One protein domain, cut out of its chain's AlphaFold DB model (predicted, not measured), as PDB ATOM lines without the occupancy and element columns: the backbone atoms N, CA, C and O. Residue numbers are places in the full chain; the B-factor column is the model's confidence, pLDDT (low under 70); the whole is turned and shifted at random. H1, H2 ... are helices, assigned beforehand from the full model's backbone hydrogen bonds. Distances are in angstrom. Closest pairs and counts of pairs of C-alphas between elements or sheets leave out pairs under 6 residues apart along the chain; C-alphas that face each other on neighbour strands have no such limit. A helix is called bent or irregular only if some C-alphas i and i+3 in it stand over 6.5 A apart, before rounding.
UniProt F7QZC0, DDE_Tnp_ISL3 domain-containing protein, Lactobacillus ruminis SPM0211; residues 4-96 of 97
ATOM      1  N   GLN A   4      -8.826 -35.303 -15.119       63.62
ATOM      2  CA  GLN A   4      -9.442 -34.912 -16.387       63.62
ATOM      3  C   GLN A   4      -9.909 -36.116 -17.226       63.62
ATOM      4  O   GLN A   4     -11.056 -36.163 -17.646       63.62
ATOM      5  N   ASN A   5      -9.076 -37.155 -17.366       65.50
ATOM      6  CA  ASN A   5      -9.398 -38.317 -18.204       65.50
ATOM      7  C   ASN A   5     -10.516 -39.193 -17.609       65.50
ATOM      8  O   ASN A   5     -11.231 -39.867 -18.344       65.50
ATOM      9  N   ALA A   6     -10.655 -39.217 -16.279       64.56
ATOM     10  CA  ALA A   6     -11.743 -39.935 -15.611       64.56
ATOM     11  C   ALA A   6     -13.081 -39.186 -15.743       64.56
ATOM     12  O   ALA A   6     -14.130 -39.814 -15.873       64.56
ATOM     13  N   LEU A   7     -13.034 -37.852 -15.741       65.31
ATOM     14  CA  LEU A   7     -14.197 -36.987 -15.924       65.31
ATOM     15  C   LEU A   7     -14.720 -37.031 -17.356       65.31
ATOM     16  O   LEU A   7     -15.922 -37.205 -17.543       65.31
ATOM     17  N   ASP A   8     -13.828 -36.991 -18.347       67.12
ATOM     18  CA  ASP A   8     -14.202 -37.119 -19.760       67.12
ATOM     19  C   ASP A   8     -14.960 -38.427 -20.020       67.12
ATOM     20  O   ASP A   8     -15.932 -38.459 -20.769       67.12
ATOM     21  N   LEU A   9     -14.572 -39.512 -19.345       70.06
ATOM     22  CA  LEU A   9     -15.248 -40.808 -19.420       70.06
ATOM     23  C   LEU A   9     -16.661 -40.788 -18.814       70.06
ATOM     24  O   LEU A   9     -17.568 -41.414 -19.360       70.06
ATOM     25  N   ILE A  10     -16.863 -40.072 -17.707       69.38
ATOM     26  CA  ILE A  10     -18.165 -39.968 -17.029       69.38
ATOM     27  C   ILE A  10     -19.113 -39.059 -17.816       69.38
ATOM     28  O   ILE A  10     -20.264 -39.433 -18.040       69.38
ATOM     29  N   VAL A  11     -18.629 -37.903 -18.280       66.31
ATOM     30  CA  VAL A  11     -19.416 -36.946 -19.076       66.31
ATOM     31  C   VAL A  11     -19.801 -37.551 -20.425       66.31
ATOM     32  O   VAL A  11     -20.958 -37.462 -20.829       66.31
ATOM     33  N   LYS A  12     -18.880 -38.269 -21.082       71.31
ATOM     34  CA  LYS A  12     -19.149 -38.963 -22.351       71.31
ATOM     35  C   LYS A  12     -20.219 -40.053 -22.227       71.31
ATOM     36  O   LYS A  12     -20.978 -40.266 -23.168       71.31
ATOM     37  N   ASN A  13     -20.291 -40.730 -21.081       73.31
ATOM     38  CA  ASN A  13     -21.281 -41.783 -20.831       73.31
ATOM     39  C   ASN A  13     -22.624 -41.242 -20.315       73.31
ATOM     40  O   ASN A  13     -23.644 -41.921 -20.442       73.31
ATOM     41  N   HIS A  14     -22.647 -40.030 -19.754       69.44
ATOM     42  CA  HIS A  14     -23.852 -39.409 -19.213       69.44
ATOM     43  C   HIS A  14     -23.926 -37.911 -19.564       69.44
ATOM     44  O   HIS A  14     -23.731 -37.059 -18.691       69.44
ATOM     45  N   PRO A  15     -24.251 -37.565 -20.823       69.38
ATOM     46  CA  PRO A  15     -24.246 -36.184 -21.319       69.38
ATOM     47  C   PRO A  15     -25.192 -35.237 -20.559       69.38
ATOM     48  O   PRO A  15     -24.993 -34.027 -20.542       69.38
ATOM     49  N   GLN A  16     -26.191 -35.763 -19.843       70.69
ATOM     50  CA  GLN A  16     -27.036 -34.971 -18.945       70.69
ATOM     51  C   GLN A  16     -26.280 -34.334 -17.761       70.69
ATOM     52  O   GLN A  16     -26.800 -33.405 -17.143       70.69
ATOM     53  N   PHE A  17     -25.077 -34.820 -17.430       69.88
ATOM     54  CA  PHE A  17     -24.267 -34.300 -16.325       69.88
ATOM     55  C   PHE A  17     -23.343 -33.154 -16.720       69.88
ATOM     56  O   PHE A  17     -22.871 -32.465 -15.822       69.88
ATOM     57  N   GLU A  18     -23.126 -32.908 -18.013       75.94
ATOM     58  CA  GLU A  18     -22.209 -31.868 -18.498       75.94
ATOM     59  C   GLU A  18     -22.573 -30.496 -17.911       75.94
ATOM     60  O   GLU A  18     -21.792 -29.898 -17.179       75.94
ATOM     61  N   LYS A  19     -23.837 -30.081 -18.055       75.94
ATOM     62  CA  LYS A  19     -24.332 -28.798 -17.521       75.94
ATOM     63  C   LYS A  19     -24.272 -28.693 -15.995       75.94
ATOM     64  O   LYS A  19     -24.120 -27.602 -15.451       75.94
ATOM     65  N   VAL A  20     -24.456 -29.812 -15.293       78.44
ATOM     66  CA  VAL A  20     -24.390 -29.859 -13.822       78.44
ATOM     67  C   VAL A  20     -22.941 -29.722 -13.365       78.44
ATOM     68  O   VAL A  20     -22.658 -29.044 -12.378       78.44
ATOM     69  N   TYR A  21     -22.034 -30.362 -14.094       77.12
ATOM     70  CA  TYR A  21     -20.613 -30.337 -13.821       77.12
ATOM     71  C   TYR A  21     -20.005 -28.966 -14.128       77.12
ATOM     72  O   TYR A  21     -19.298 -28.434 -13.279       77.12
ATOM     73  N   ASP A  22     -20.383 -28.340 -15.242       81.25
ATOM     74  CA  ASP A  22     -19.986 -26.968 -15.573       81.25
ATOM     75  C   ASP A  22     -20.415 -25.988 -14.476       81.25
ATOM     76  O   ASP A  22     -19.600 -25.217 -13.972       81.25
ATOM     77  N   ALA A  23     -21.666 -26.084 -14.011       77.75
ATOM     78  CA  ALA A  23     -22.159 -25.255 -12.913       77.75
ATOM     79  C   ALA A  23     -21.382 -25.494 -11.604       77.75
ATOM     80  O   ALA A  23     -21.083 -24.550 -10.872       77.75
ATOM     81  N   TYR A  24     -21.029 -26.747 -11.300       83.31
ATOM     82  CA  TYR A  24     -20.173 -27.071 -10.156       83.31
ATOM     83  C   TYR A  24     -18.781 -26.447 -10.299       83.31
ATOM     84  O   TYR A  24     -18.253 -25.883  -9.339       83.31
ATOM     85  N   GLN A  25     -18.189 -26.538 -11.486       79.62
ATOM     86  CA  GLN A  25     -16.837 -26.071 -11.750       79.62
ATOM     87  C   GLN A  25     -16.765 -24.544 -11.753       79.62
ATOM     88  O   GLN A  25     -15.826 -23.981 -11.193       79.62
ATOM     89  N   ASP A  26     -17.798 -23.874 -12.261       78.31
ATOM     90  CA  ASP A  26     -17.970 -22.426 -12.168       78.31
ATOM     91  C   ASP A  26     -18.066 -21.958 -10.717       78.31
ATOM     92  O   ASP A  26     -17.349 -21.038 -10.319       78.31
ATOM     93  N   VAL A  27     -18.886 -22.625  -9.898       74.88
ATOM     94  CA  VAL A  27     -18.985 -22.325  -8.464       74.88
ATOM     95  C   VAL A  27     -17.642 -22.569  -7.775       74.88
ATOM     96  O   VAL A  27     -17.153 -21.696  -7.068       74.88
ATOM     97  N   PHE A  28     -16.994 -23.711  -8.005       77.50
ATOM     98  CA  PHE A  28     -15.706 -24.042  -7.389       77.50
ATOM     99  C   PHE A  28     -14.593 -23.057  -7.779       77.50
ATOM    100  O   PHE A  28     -13.795 -22.639  -6.937       77.50
ATOM    101  N   ASN A  29     -14.554 -22.642  -9.045       71.94
ATOM    102  CA  ASN A  29     -13.596 -21.657  -9.534       71.94
ATOM    103  C   ASN A  29     -13.890 -20.253  -8.986       71.94
ATOM    104  O   ASN A  29     -12.948 -19.534  -8.648       71.94
ATOM    105  N   ALA A  30     -15.164 -19.882  -8.829       69.25
ATOM    106  CA  ALA A  30     -15.573 -18.638  -8.175       69.25
ATOM    107  C   ALA A  30     -15.199 -18.623  -6.683       69.25
ATOM    108  O   ALA A  30     -14.695 -17.622  -6.181       69.25
ATOM    109  N   LEU A  31     -15.356 -19.755  -5.988       66.88
ATOM    110  CA  LEU A  31     -14.884 -19.927  -4.611       66.88
ATOM    111  C   LEU A  31     -13.352 -19.814  -4.508       66.88
ATOM    112  O   LEU A  31     -12.841 -19.396  -3.476       66.88
ATOM    113  N   LYS A  32     -12.607 -20.140  -5.576       66.25
ATOM    114  CA  LYS A  32     -11.146 -19.962  -5.653       66.25
ATOM    115  C   LYS A  32     -10.696 -18.538  -6.005       66.25
ATOM    116  O   LYS A  32      -9.532 -18.221  -5.753       66.25
ATOM    117  N   LYS A  33     -11.539 -17.695  -6.624       60.09
ATOM    118  CA  LYS A  33     -11.183 -16.321  -7.039       60.09
ATOM    119  C   LYS A  33     -12.378 -15.353  -7.025       60.09
ATOM    120  O   LYS A  33     -13.276 -15.458  -7.851       60.09
ATOM    121  N   LYS A  34     -12.234 -14.315  -6.184       72.06
ATOM    122  CA  LYS A  34     -13.018 -13.069  -6.052       72.06
ATOM    123  C   LYS A  34     -14.521 -13.233  -5.768       72.06
ATOM    124  O   LYS A  34     -15.306 -13.621  -6.627       72.06
ATOM    125  N   ARG A  35     -14.908 -12.745  -4.582       77.12
ATOM    126  CA  ARG A  35     -16.263 -12.443  -4.070       77.12
ATOM    127  C   ARG A  35     -17.284 -12.050  -5.149       77.12
ATOM    128  O   ARG A  35     -18.393 -12.569  -5.167       77.12
ATOM    129  N   GLU A  36     -16.887 -11.172  -6.062       80.25
ATOM    130  CA  GLU A  36     -17.717 -10.647  -7.156       80.25
ATOM    131  C   GLU A  36     -18.190 -11.738  -8.128       80.25
ATOM    132  O   GLU A  36     -19.352 -11.744  -8.526       80.25
ATOM    133  N   ARG A  37     -17.328 -12.708  -8.465       83.12
ATOM    134  CA  ARG A  37     -17.678 -13.796  -9.387       83.12
ATOM    135  C   ARG A  37     -18.674 -14.767  -8.762       83.12
ATOM    136  O   ARG A  37     -19.537 -15.290  -9.459       83.12
ATOM    137  N   LEU A  38     -18.577 -14.999  -7.454       84.38
ATOM    138  CA  LEU A  38     -19.533 -15.842  -6.740       84.38
ATOM    139  C   LEU A  38     -20.918 -15.192  -6.682       84.38
ATOM    140  O   LEU A  38     -21.914 -15.881  -6.890       84.38
ATOM    141  N   ILE A  39     -20.973 -13.880  -6.432       87.19
ATOM    142  CA  ILE A  39     -22.227 -13.116  -6.469       87.19
ATOM    143  C   ILE A  39     -22.861 -13.249  -7.855       87.19
ATOM    144  O   ILE A  39     -24.006 -13.675  -7.952       87.19
ATOM    145  N   ASP A  40     -22.086 -12.996  -8.910       88.62
ATOM    146  CA  ASP A  40     -22.541 -13.079 -10.300       88.62
ATOM    147  C   ASP A  40     -23.115 -14.465 -10.659       88.62
ATOM    148  O   ASP A  40     -24.223 -14.570 -11.186       88.62
ATOM    149  N   VAL A  41     -22.414 -15.548 -10.299       89.25
ATOM    150  CA  VAL A  41     -22.869 -16.928 -10.552       89.25
ATOM    151  C   VAL A  41     -24.147 -17.253  -9.780       89.25
ATOM    152  O   VAL A  41     -25.072 -17.855 -10.331       89.25
ATOM    153  N   LEU A  42     -24.222 -16.870  -8.503       90.38
ATOM    154  CA  LEU A  42     -25.405 -17.142  -7.695       90.38
ATOM    155  C   LEU A  42     -26.597 -16.335  -8.209       90.38
ATOM    156  O   LEU A  42     -27.670 -16.905  -8.410       90.38
ATOM    157  N   GLU A  43     -26.445 -15.035  -8.449       90.50
ATOM    158  CA  GLU A  43     -27.535 -14.161  -8.888       90.50
ATOM    159  C   GLU A  43     -28.090 -14.563 -10.255       90.50
ATOM    160  O   GLU A  43     -29.311 -14.702 -10.374       90.50
ATOM    161  N   ASN A  44     -27.223 -14.879 -11.219       92.19
ATOM    162  CA  ASN A  44     -27.620 -15.235 -12.583       92.19
ATOM    163  C   ASN A  44     -28.038 -16.703 -12.773       92.19
ATOM    164  O   ASN A  44     -28.447 -17.093 -13.871       92.19
ATOM    165  N   TYR A  45     -27.991 -17.525 -11.720       92.88
ATOM    166  CA  TYR A  45     -28.445 -18.912 -11.787       92.88
ATOM    167  C   TYR A  45     -29.928 -19.014 -12.179       92.88
ATOM    168  O   TYR A  45     -30.821 -18.523 -11.478       92.88
ATOM    169  N   ARG A  46     -30.196 -19.733 -13.275       92.12
ATOM    170  CA  ARG A  46     -31.549 -20.079 -13.724       92.12
ATOM    171  C   ARG A  46     -31.946 -21.439 -13.172       92.12
ATOM    172  O   ARG A  46     -31.198 -22.406 -13.288       92.12
ATOM    173  N   ARG A  47     -33.153 -21.509 -12.608       91.12
ATOM    174  CA  ARG A  47     -33.704 -22.757 -12.078       91.12
ATOM    175  C   ARG A  47     -33.764 -23.831 -13.154       91.12
ATOM    176  O   ARG A  47     -34.194 -23.569 -14.275       91.12
ATOM    177  N   SER A  48     -33.360 -25.033 -12.772       89.69
ATOM    178  CA  SER A  48     -33.337 -26.209 -13.643       89.69
ATOM    179  C   SER A  48     -34.358 -27.273 -13.232       89.69
ATOM    180  O   SER A  48     -34.498 -28.276 -13.926       89.69
ATOM    181  N   GLY A  49     -35.079 -27.071 -12.121       87.31
ATOM    182  CA  GLY A  49     -36.023 -28.047 -11.570       87.31
ATOM    183  C   GLY A  49     -35.341 -29.206 -10.837       87.31
ATOM    184  O   GLY A  49     -35.986 -30.208 -10.546       87.31
ATOM    185  N   GLN A  50     -34.042 -29.085 -10.559       90.12
ATOM    186  CA  GLN A  50     -33.216 -30.128  -9.953       90.12
ATOM    187  C   GLN A  50     -32.782 -29.751  -8.536       90.12
ATOM    188  O   GLN A  50     -32.932 -28.610  -8.098       90.12
ATOM    189  N   ASN A  51     -32.153 -30.696  -7.833       86.62
ATOM    190  CA  ASN A  51     -31.634 -30.504  -6.470       86.62
ATOM    191  C   ASN A  51     -30.693 -29.290  -6.324       86.62
ATOM    192  O   ASN A  51     -30.574 -28.723  -5.235       86.62
ATOM    193  N   MET A  52     -30.061 -28.862  -7.420       90.88
ATOM    194  CA  MET A  52     -29.216 -27.670  -7.465       90.88
ATOM    195  C   MET A  52     -29.993 -26.383  -7.150       90.88
ATOM    196  O   MET A  52     -29.445 -25.477  -6.530       90.88
ATOM    197  N   ASP A  53     -31.291 -26.317  -7.464       92.44
ATOM    198  CA  ASP A  53     -32.136 -25.161  -7.143       92.44
ATOM    199  C   ASP A  53     -32.220 -24.931  -5.629       92.44
ATOM    200  O   ASP A  53     -32.145 -23.794  -5.153       92.44
ATOM    201  N   THR A  54     -32.335 -26.019  -4.865       93.62
ATOM    202  CA  THR A  54     -32.339 -25.983  -3.401       93.62
ATOM    203  C   THR A  54     -30.982 -25.537  -2.874       93.62
ATOM    204  O   THR A  54     -30.929 -24.644  -2.030       93.62
ATOM    205  N   ALA A  55     -29.887 -26.089  -3.406       91.50
ATOM    206  CA  ALA A  55     -28.534 -25.707  -3.003       91.50
ATOM    207  C   ALA A  55     -28.265 -24.211  -3.248       91.50
ATOM    208  O   ALA A  55     -27.838 -23.505  -2.334       91.50
ATOM    209  N   ILE A  56     -28.599 -23.697  -4.436       93.88
ATOM    210  CA  ILE A  56     -28.447 -22.276  -4.775       93.88
ATOM    211  C   ILE A  56     -29.343 -21.397  -3.895       93.88
ATOM    212  O   ILE A  56     -28.902 -20.351  -3.424       93.88
ATOM    213  N   SER A  57     -30.577 -21.825  -3.610       94.44
ATOM    214  CA  SER A  57     -31.474 -21.113  -2.690       94.44
ATOM    215  C   SER A  57     -30.882 -21.012  -1.279       94.44
ATOM    216  O   SER A  57     -30.873 -19.938  -0.675       94.44
ATOM    217  N   THR A  58     -30.314 -22.105  -0.764       95.56
ATOM    218  CA  THR A  58     -29.643 -22.128   0.542       95.56
ATOM    219  C   THR A  58     -28.403 -21.237   0.565       95.56
ATOM    220  O   THR A  58     -28.196 -20.525   1.550       95.56
ATOM    221  N   LEU A  59     -27.602 -21.238  -0.503       92.94
ATOM    222  CA  LEU A  59     -26.430 -20.366  -0.621       92.94
ATOM    223  C   LEU A  59     -26.839 -18.889  -0.655       92.94
ATOM    224  O   LEU A  59     -26.302 -18.100   0.117       92.94
ATOM    225  N   LYS A  60     -27.858 -18.529  -1.449       93.00
ATOM    226  CA  LYS A  60     -28.424 -17.168  -1.480       93.00
ATOM    227  C   LYS A  60     -28.957 -16.733  -0.116       93.00
ATOM    228  O   LYS A  60     -28.685 -15.621   0.323       93.00
ATOM    229  N   LYS A  61     -29.671 -17.614   0.592       95.81
ATOM    230  CA  LYS A  61     -30.201 -17.330   1.937       95.81
ATOM    231  C   LYS A  61     -29.096 -17.034   2.956       95.81
ATOM    232  O   LYS A  61     -29.317 -16.256   3.877       95.81
ATOM    233  N   ASN A  62     -27.921 -17.639   2.791       91.38
ATOM    234  CA  ASN A  62     -26.774 -17.473   3.686       91.38
ATOM    235  C   ASN A  62     -25.642 -16.650   3.046       91.38
ATOM    236  O   ASN A  62     -24.483 -16.822   3.425       91.38
ATOM    237  N   MET A  63     -25.964 -15.761   2.095       89.44
ATOM    238  CA  MET A  63     -24.985 -15.061   1.252       89.44
ATOM    239  C   MET A  63     -23.846 -14.431   2.058       89.44
ATOM    240  O   MET A  63     -22.688 -14.638   1.732       89.44
ATOM    241  N   THR A  64     -24.139 -13.731   3.157       87.56
ATOM    242  CA  THR A  64     -23.108 -13.096   3.997       87.56
ATOM    243  C   THR A  64     -22.081 -14.095   4.530       87.56
ATOM    244  O   THR A  64     -20.882 -13.850   4.447       87.56
ATOM    245  N   ALA A  65     -22.530 -15.242   5.048       85.56
ATOM    246  CA  ALA A  65     -21.632 -16.276   5.555       85.56
ATOM    247  C   ALA A  65     -20.821 -16.919   4.421       85.56
ATOM    248  O   ALA A  65     -19.634 -17.189   4.590       85.56
ATOM    249  N   VAL A  66     -21.451 -17.113   3.260       87.12
ATOM    250  CA  VAL A  66     -20.799 -17.646   2.060       87.12
ATOM    251  C   VAL A  66     -19.714 -16.686   1.557       87.12
ATOM    252  O   VAL A  66     -18.585 -17.116   1.345       87.12
ATOM    253  N   LEU A  67     -20.000 -15.387   1.436       85.44
ATOM    254  CA  LEU A  67     -19.011 -14.387   1.017       85.44
ATOM    255  C   LEU A  67     -17.857 -14.281   2.018       85.44
ATOM    256  O   LEU A  67     -16.704 -14.318   1.603       85.44
ATOM    257  N   ASN A  68     -18.151 -14.259   3.321       83.88
ATOM    258  CA  ASN A  68     -17.113 -14.245   4.352       83.88
ATOM    259  C   ASN A  68     -16.225 -15.498   4.282       83.88
ATOM    260  O   ASN A  68     -15.021 -15.397   4.482       83.88
ATOM    261  N   SER A  69     -16.789 -16.667   3.956       81.00
ATOM    262  CA  SER A  69     -16.013 -17.909   3.807       81.00
ATOM    263  C   SER A  69     -15.090 -17.937   2.584       81.00
ATOM    264  O   SER A  69     -14.190 -18.766   2.522       81.00
ATOM    265  N   VAL A  70     -15.329 -17.055   1.609       80.38
ATOM    266  CA  VAL A  70     -14.517 -16.915   0.388       80.38
ATOM    267  C   VAL A  70     -13.512 -15.774   0.512       80.38
ATOM    268  O   VAL A  70     -12.479 -15.783  -0.148       80.38
ATOM    269  N   GLU A  71     -13.821 -14.781   1.341       78.56
ATOM    270  CA  GLU A  71     -12.978 -13.612   1.588       78.56
ATOM    271  C   GLU A  71     -11.920 -13.859   2.670       78.56
ATOM    272  O   GLU A  71     -10.831 -13.292   2.600       78.56
ATOM    273  N   TYR A  72     -12.210 -14.725   3.644       76.00
ATOM    274  CA  TYR A  72     -11.332 -14.992   4.777       76.00
ATOM    275  C   TYR A  72     -10.980 -16.478   4.891       76.00
ATOM    276  O   TYR A  72     -11.854 -17.341   4.850       76.00
ATOM    277  N   ASP A  73      -9.709 -16.772   5.171       67.81
ATOM    278  CA  ASP A  73      -9.221 -18.139   5.433       67.81
ATOM    279  C   ASP A  73      -9.690 -18.705   6.791       67.81
ATOM    280  O   ASP A  73      -9.488 -19.880   7.111       67.81
ATOM    281  N   PHE A  74     -10.312 -17.866   7.622       68.12
ATOM    282  CA  PHE A  74     -10.775 -18.226   8.956       68.12
ATOM    283  C   PHE A  74     -12.221 -18.718   8.914       68.12
ATOM    284  O   PHE A  74     -13.127 -18.026   8.454       68.12
ATOM    285  N   SER A  75     -12.460 -19.903   9.473       74.25
ATOM    286  CA  SER A  75     -13.806 -20.442   9.663       74.25
ATOM    287  C   SER A  75     -13.975 -20.986  11.077       74.25
ATOM    288  O   SER A  75     -13.019 -21.428  11.712       74.25
ATOM    289  N   ASN A  76     -15.216 -21.018  11.562       80.06
ATOM    290  CA  ASN A  76     -15.543 -21.663  12.839       80.06
ATOM    291  C   ASN A  76     -15.506 -23.202  12.757       80.06
ATOM    292  O   ASN A  76     -15.599 -23.877  13.781       80.06
ATOM    293  N   GLY A  77     -15.335 -23.775  11.560       80.50
ATOM    294  CA  GLY A  77     -15.375 -25.218  11.313       80.50
ATOM    295  C   GLY A  77     -14.401 -26.040  12.173       80.50
ATOM    296  O   GLY A  77     -14.841 -27.003  12.808       80.50
ATOM    297  N   PRO A  78     -13.105 -25.682  12.266       81.19
ATOM    298  CA  PRO A  78     -12.143 -26.390  13.113       81.19
ATOM    299  C   PRO A  78     -12.528 -26.381  14.599       81.19
ATOM    300  O   PRO A  78     -12.499 -27.426  15.255       81.19
ATOM    301  N   VAL A  79     -12.956 -25.226  15.116       86.00
ATOM    302  CA  VAL A  79     -13.386 -25.061  16.515       86.00
ATOM    303  C   VAL A  79     -14.638 -25.894  16.796       86.00
ATOM    304  O   VAL A  79     -14.702 -26.632  17.781       86.00
ATOM    305  N   GLU A  80     -15.626 -25.851  15.904       87.44
ATOM    306  CA  GLU A  80     -16.827 -26.684  15.999       87.44
ATOM    307  C   GLU A  80     -16.516 -28.183  15.924       87.44
ATOM    308  O   GLU A  80     -17.159 -28.983  16.613       87.44
ATOM    309  N   GLY A  81     -15.536 -28.573  15.108       87.88
ATOM    310  CA  GLY A  81     -15.056 -29.948  14.999       87.88
ATOM    311  C   GLY A  81     -14.460 -30.451  16.312       87.88
ATOM    312  O   GLY A  81     -14.831 -31.528  16.788       87.88
ATOM    313  N   ILE A  82     -13.602 -29.647  16.947       89.19
ATOM    314  CA  ILE A  82     -13.041 -29.941  18.276       89.19
ATOM    315  C   ILE A  82     -14.166 -30.052  19.313       89.19
ATOM    316  O   ILE A  82     -14.238 -31.039  20.049       89.19
ATOM    317  N   ASN A  83     -15.110 -29.108  19.313       90.06
ATOM    318  CA  ASN A  83     -16.255 -29.127  20.225       90.06
ATOM    319  C   ASN A  83     -17.117 -30.387  20.065       90.06
ATOM    320  O   ASN A  83     -17.545 -30.978  21.061       90.06
ATOM    321  N   ARG A  84     -17.361 -30.840  18.828       94.88
ATOM    322  CA  ARG A  84     -18.077 -32.099  18.561       94.88
ATOM    323  C   ARG A  84     -17.319 -33.312  19.098       94.88
ATOM    324  O   ARG A  84     -17.940 -34.161  19.736       94.88
ATOM    325  N   ARG A  85     -15.995 -33.373  18.907       93.50
ATOM    326  CA  ARG A  85     -15.152 -34.459  19.440       93.50
ATOM    327  C   ARG A  85     -15.208 -34.517  20.968       93.50
ATOM    328  O   ARG A  85     -15.485 -35.580  21.515       93.50
ATOM    329  N   ILE A  86     -15.051 -33.382  21.651       91.75
ATOM    330  CA  ILE A  86     -15.146 -33.302  23.119       91.75
ATOM    331  C   ILE A  86     -16.523 -33.777  23.606       91.75
ATOM    332  O   ILE A  86     -16.610 -34.578  24.535       91.75
ATOM    333  N   LYS A  87     -17.610 -33.319  22.969       91.00
ATOM    334  CA  LYS A  87     -18.977 -33.750  23.315       91.00
ATOM    335  C   LYS A  87     -19.173 -35.259  23.125       91.00
ATOM    336  O   LYS A  87     -19.811 -35.893  23.964       91.00
ATOM    337  N   SER A  88     -18.623 -35.832  22.054       91.94
ATOM    338  CA  SER A  88     -18.680 -37.274  21.790       91.94
ATOM    339  C   SER A  88     -17.911 -38.077  22.844       91.94
ATOM    340  O   SER A  88     -18.471 -39.015  23.408       91.94
ATOM    341  N   LEU A  89     -16.691 -37.653  23.193       90.50
ATOM    342  CA  LEU A  89     -15.884 -38.290  24.240       90.50
ATOM    343  C   LEU A  89     -16.590 -38.274  25.599       90.50
ATOM    344  O   LEU A  89     -16.678 -39.311  26.250       90.50
ATOM    345  N   LYS A  90     -17.164 -37.129  25.995       86.06
ATOM    346  CA  LYS A  90     -17.954 -37.018  27.234       86.06
ATOM    347  C   LYS A  90     -19.135 -37.992  27.250       86.06
ATOM    348  O   LYS A  90     -19.381 -38.629  28.265       86.06
ATOM    349  N   ARG A  91     -19.845 -38.133  26.125       88.12
ATOM    350  CA  ARG A  91     -20.984 -39.055  26.007       88.12
ATOM    351  C   ARG A  91     -20.555 -40.518  26.136       88.12
ATOM    352  O   ARG A  91     -21.219 -41.273  26.827       88.12
ATOM    353  N   ILE A  92     -19.451 -40.910  25.500       87.88
ATOM    354  CA  ILE A  92     -18.927 -42.283  25.585       87.88
ATOM    355  C   ILE A  92     -18.430 -42.591  27.003       87.88
ATOM    356  O   ILE A  92     -18.676 -43.683  27.502       87.88
ATOM    357  N   ALA A  93     -17.767 -41.632  27.655       76.25
ATOM    358  CA  ALA A  93     -17.300 -41.785  29.030       76.25
ATOM    359  C   ALA A  93     -18.464 -41.945  30.025       76.25
ATOM    360  O   ALA A  93     -18.391 -42.806  30.890       76.25
ATOM    361  N   LEU A  94     -19.550 -41.178  29.860       61.28
ATOM    362  CA  LEU A  94     -20.747 -41.246  30.714       61.28
ATOM    363  C   LEU A  94     -21.619 -42.492  30.486       61.28
ATOM    364  O   LEU A  94     -22.380 -42.864  31.363       61.28
ATOM    365  N   ILE A  95     -21.549 -43.128  29.311       57.41
ATOM    366  CA  ILE A  95     -22.293 -44.370  29.015       57.41
ATOM    367  C   ILE A  95     -21.553 -45.613  29.553       57.41
ATOM    368  O   ILE A  95     -22.127 -46.697  29.618       57.41
ATOM    369  N   ARG A  96     -20.274 -45.479  29.926       52.62
ATOM    370  CA  ARG A  96     -19.421 -46.573  30.426       52.62
ATOM    371  C   ARG A  96     -19.226 -46.571  31.952       52.62
ATOM    372  O   ARG A  96     -18.397 -47.340  32.432       52.62
TER     373      ARG A  96
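This is residues 4 to 96 of the 97 residues of the protein "DDE_Tnp_ISL3 domain-containing protein" of Lactobacillus ruminis SPM0211 (UniProt F7QZC0). You will see a loose body of helices with one long arm: H2 and H3 form a hairpin, H5 packs on H3, H4 is beside H3, and residues 76 to 96, of which 77 to 95 belong to H6, stick out. H1 is at the first end of H2, away from H3. The 93 printed residues hold six named helices, H1 to H6 in order, and no named strand; the class is all helix. The whole is only just loose, close to extended, with a radius of gyration of the C-alphas of 18.5 A and spans of 53 by 33 by 27 A.

Start at H1, residues 4 to 13, close but not clearly touching H2, residues 15 to 32: the closest C-alphas, of Val 11 and Glu 18, are 5.8 A apart. With residues 26 to 31 alone, H2 touches H3, residues 35 to 44, at a shallow tilt of 32 degrees, opposite ways; the closest C-alphas, of Ala 30 and Leu 38, are 5.1 A apart. H4, residues 51 to 61, only just touches H3, with 3 pairs of C-alphas within 8 A, closest Leu 42 and Ile 56 at 6.6 A. H5, residues 63 to 71, touches H3, closest C-alphas Arg 35 and Leu 67 at 6.1 A. H6, residues 77 to 95, touches no helix. Each O i to N i+4 pair is within hydrogen-bond range in H3, H4, H5 and H6; H1 has 5 of 6, H2 12 of 14.

Find C-alpha 4 at (-9.442, -34.912, -16.387), where H1 begins. H2 runs 26.1 A and is only just irregular, C-alphas 16 and 19 being 6.9 A apart. H6 runs 27.0 A to C-alpha 95 at (-22.293, -44.370, 29.015).

The C-alphas farthest apart, of Asn 44 and Arg 96, are 53.8 A apart. The printed part has no cut and no long link. Mean pLDDT of the printed part is 81.0; 19 residues are under 70, among them 4 to 8 and 94 to 96.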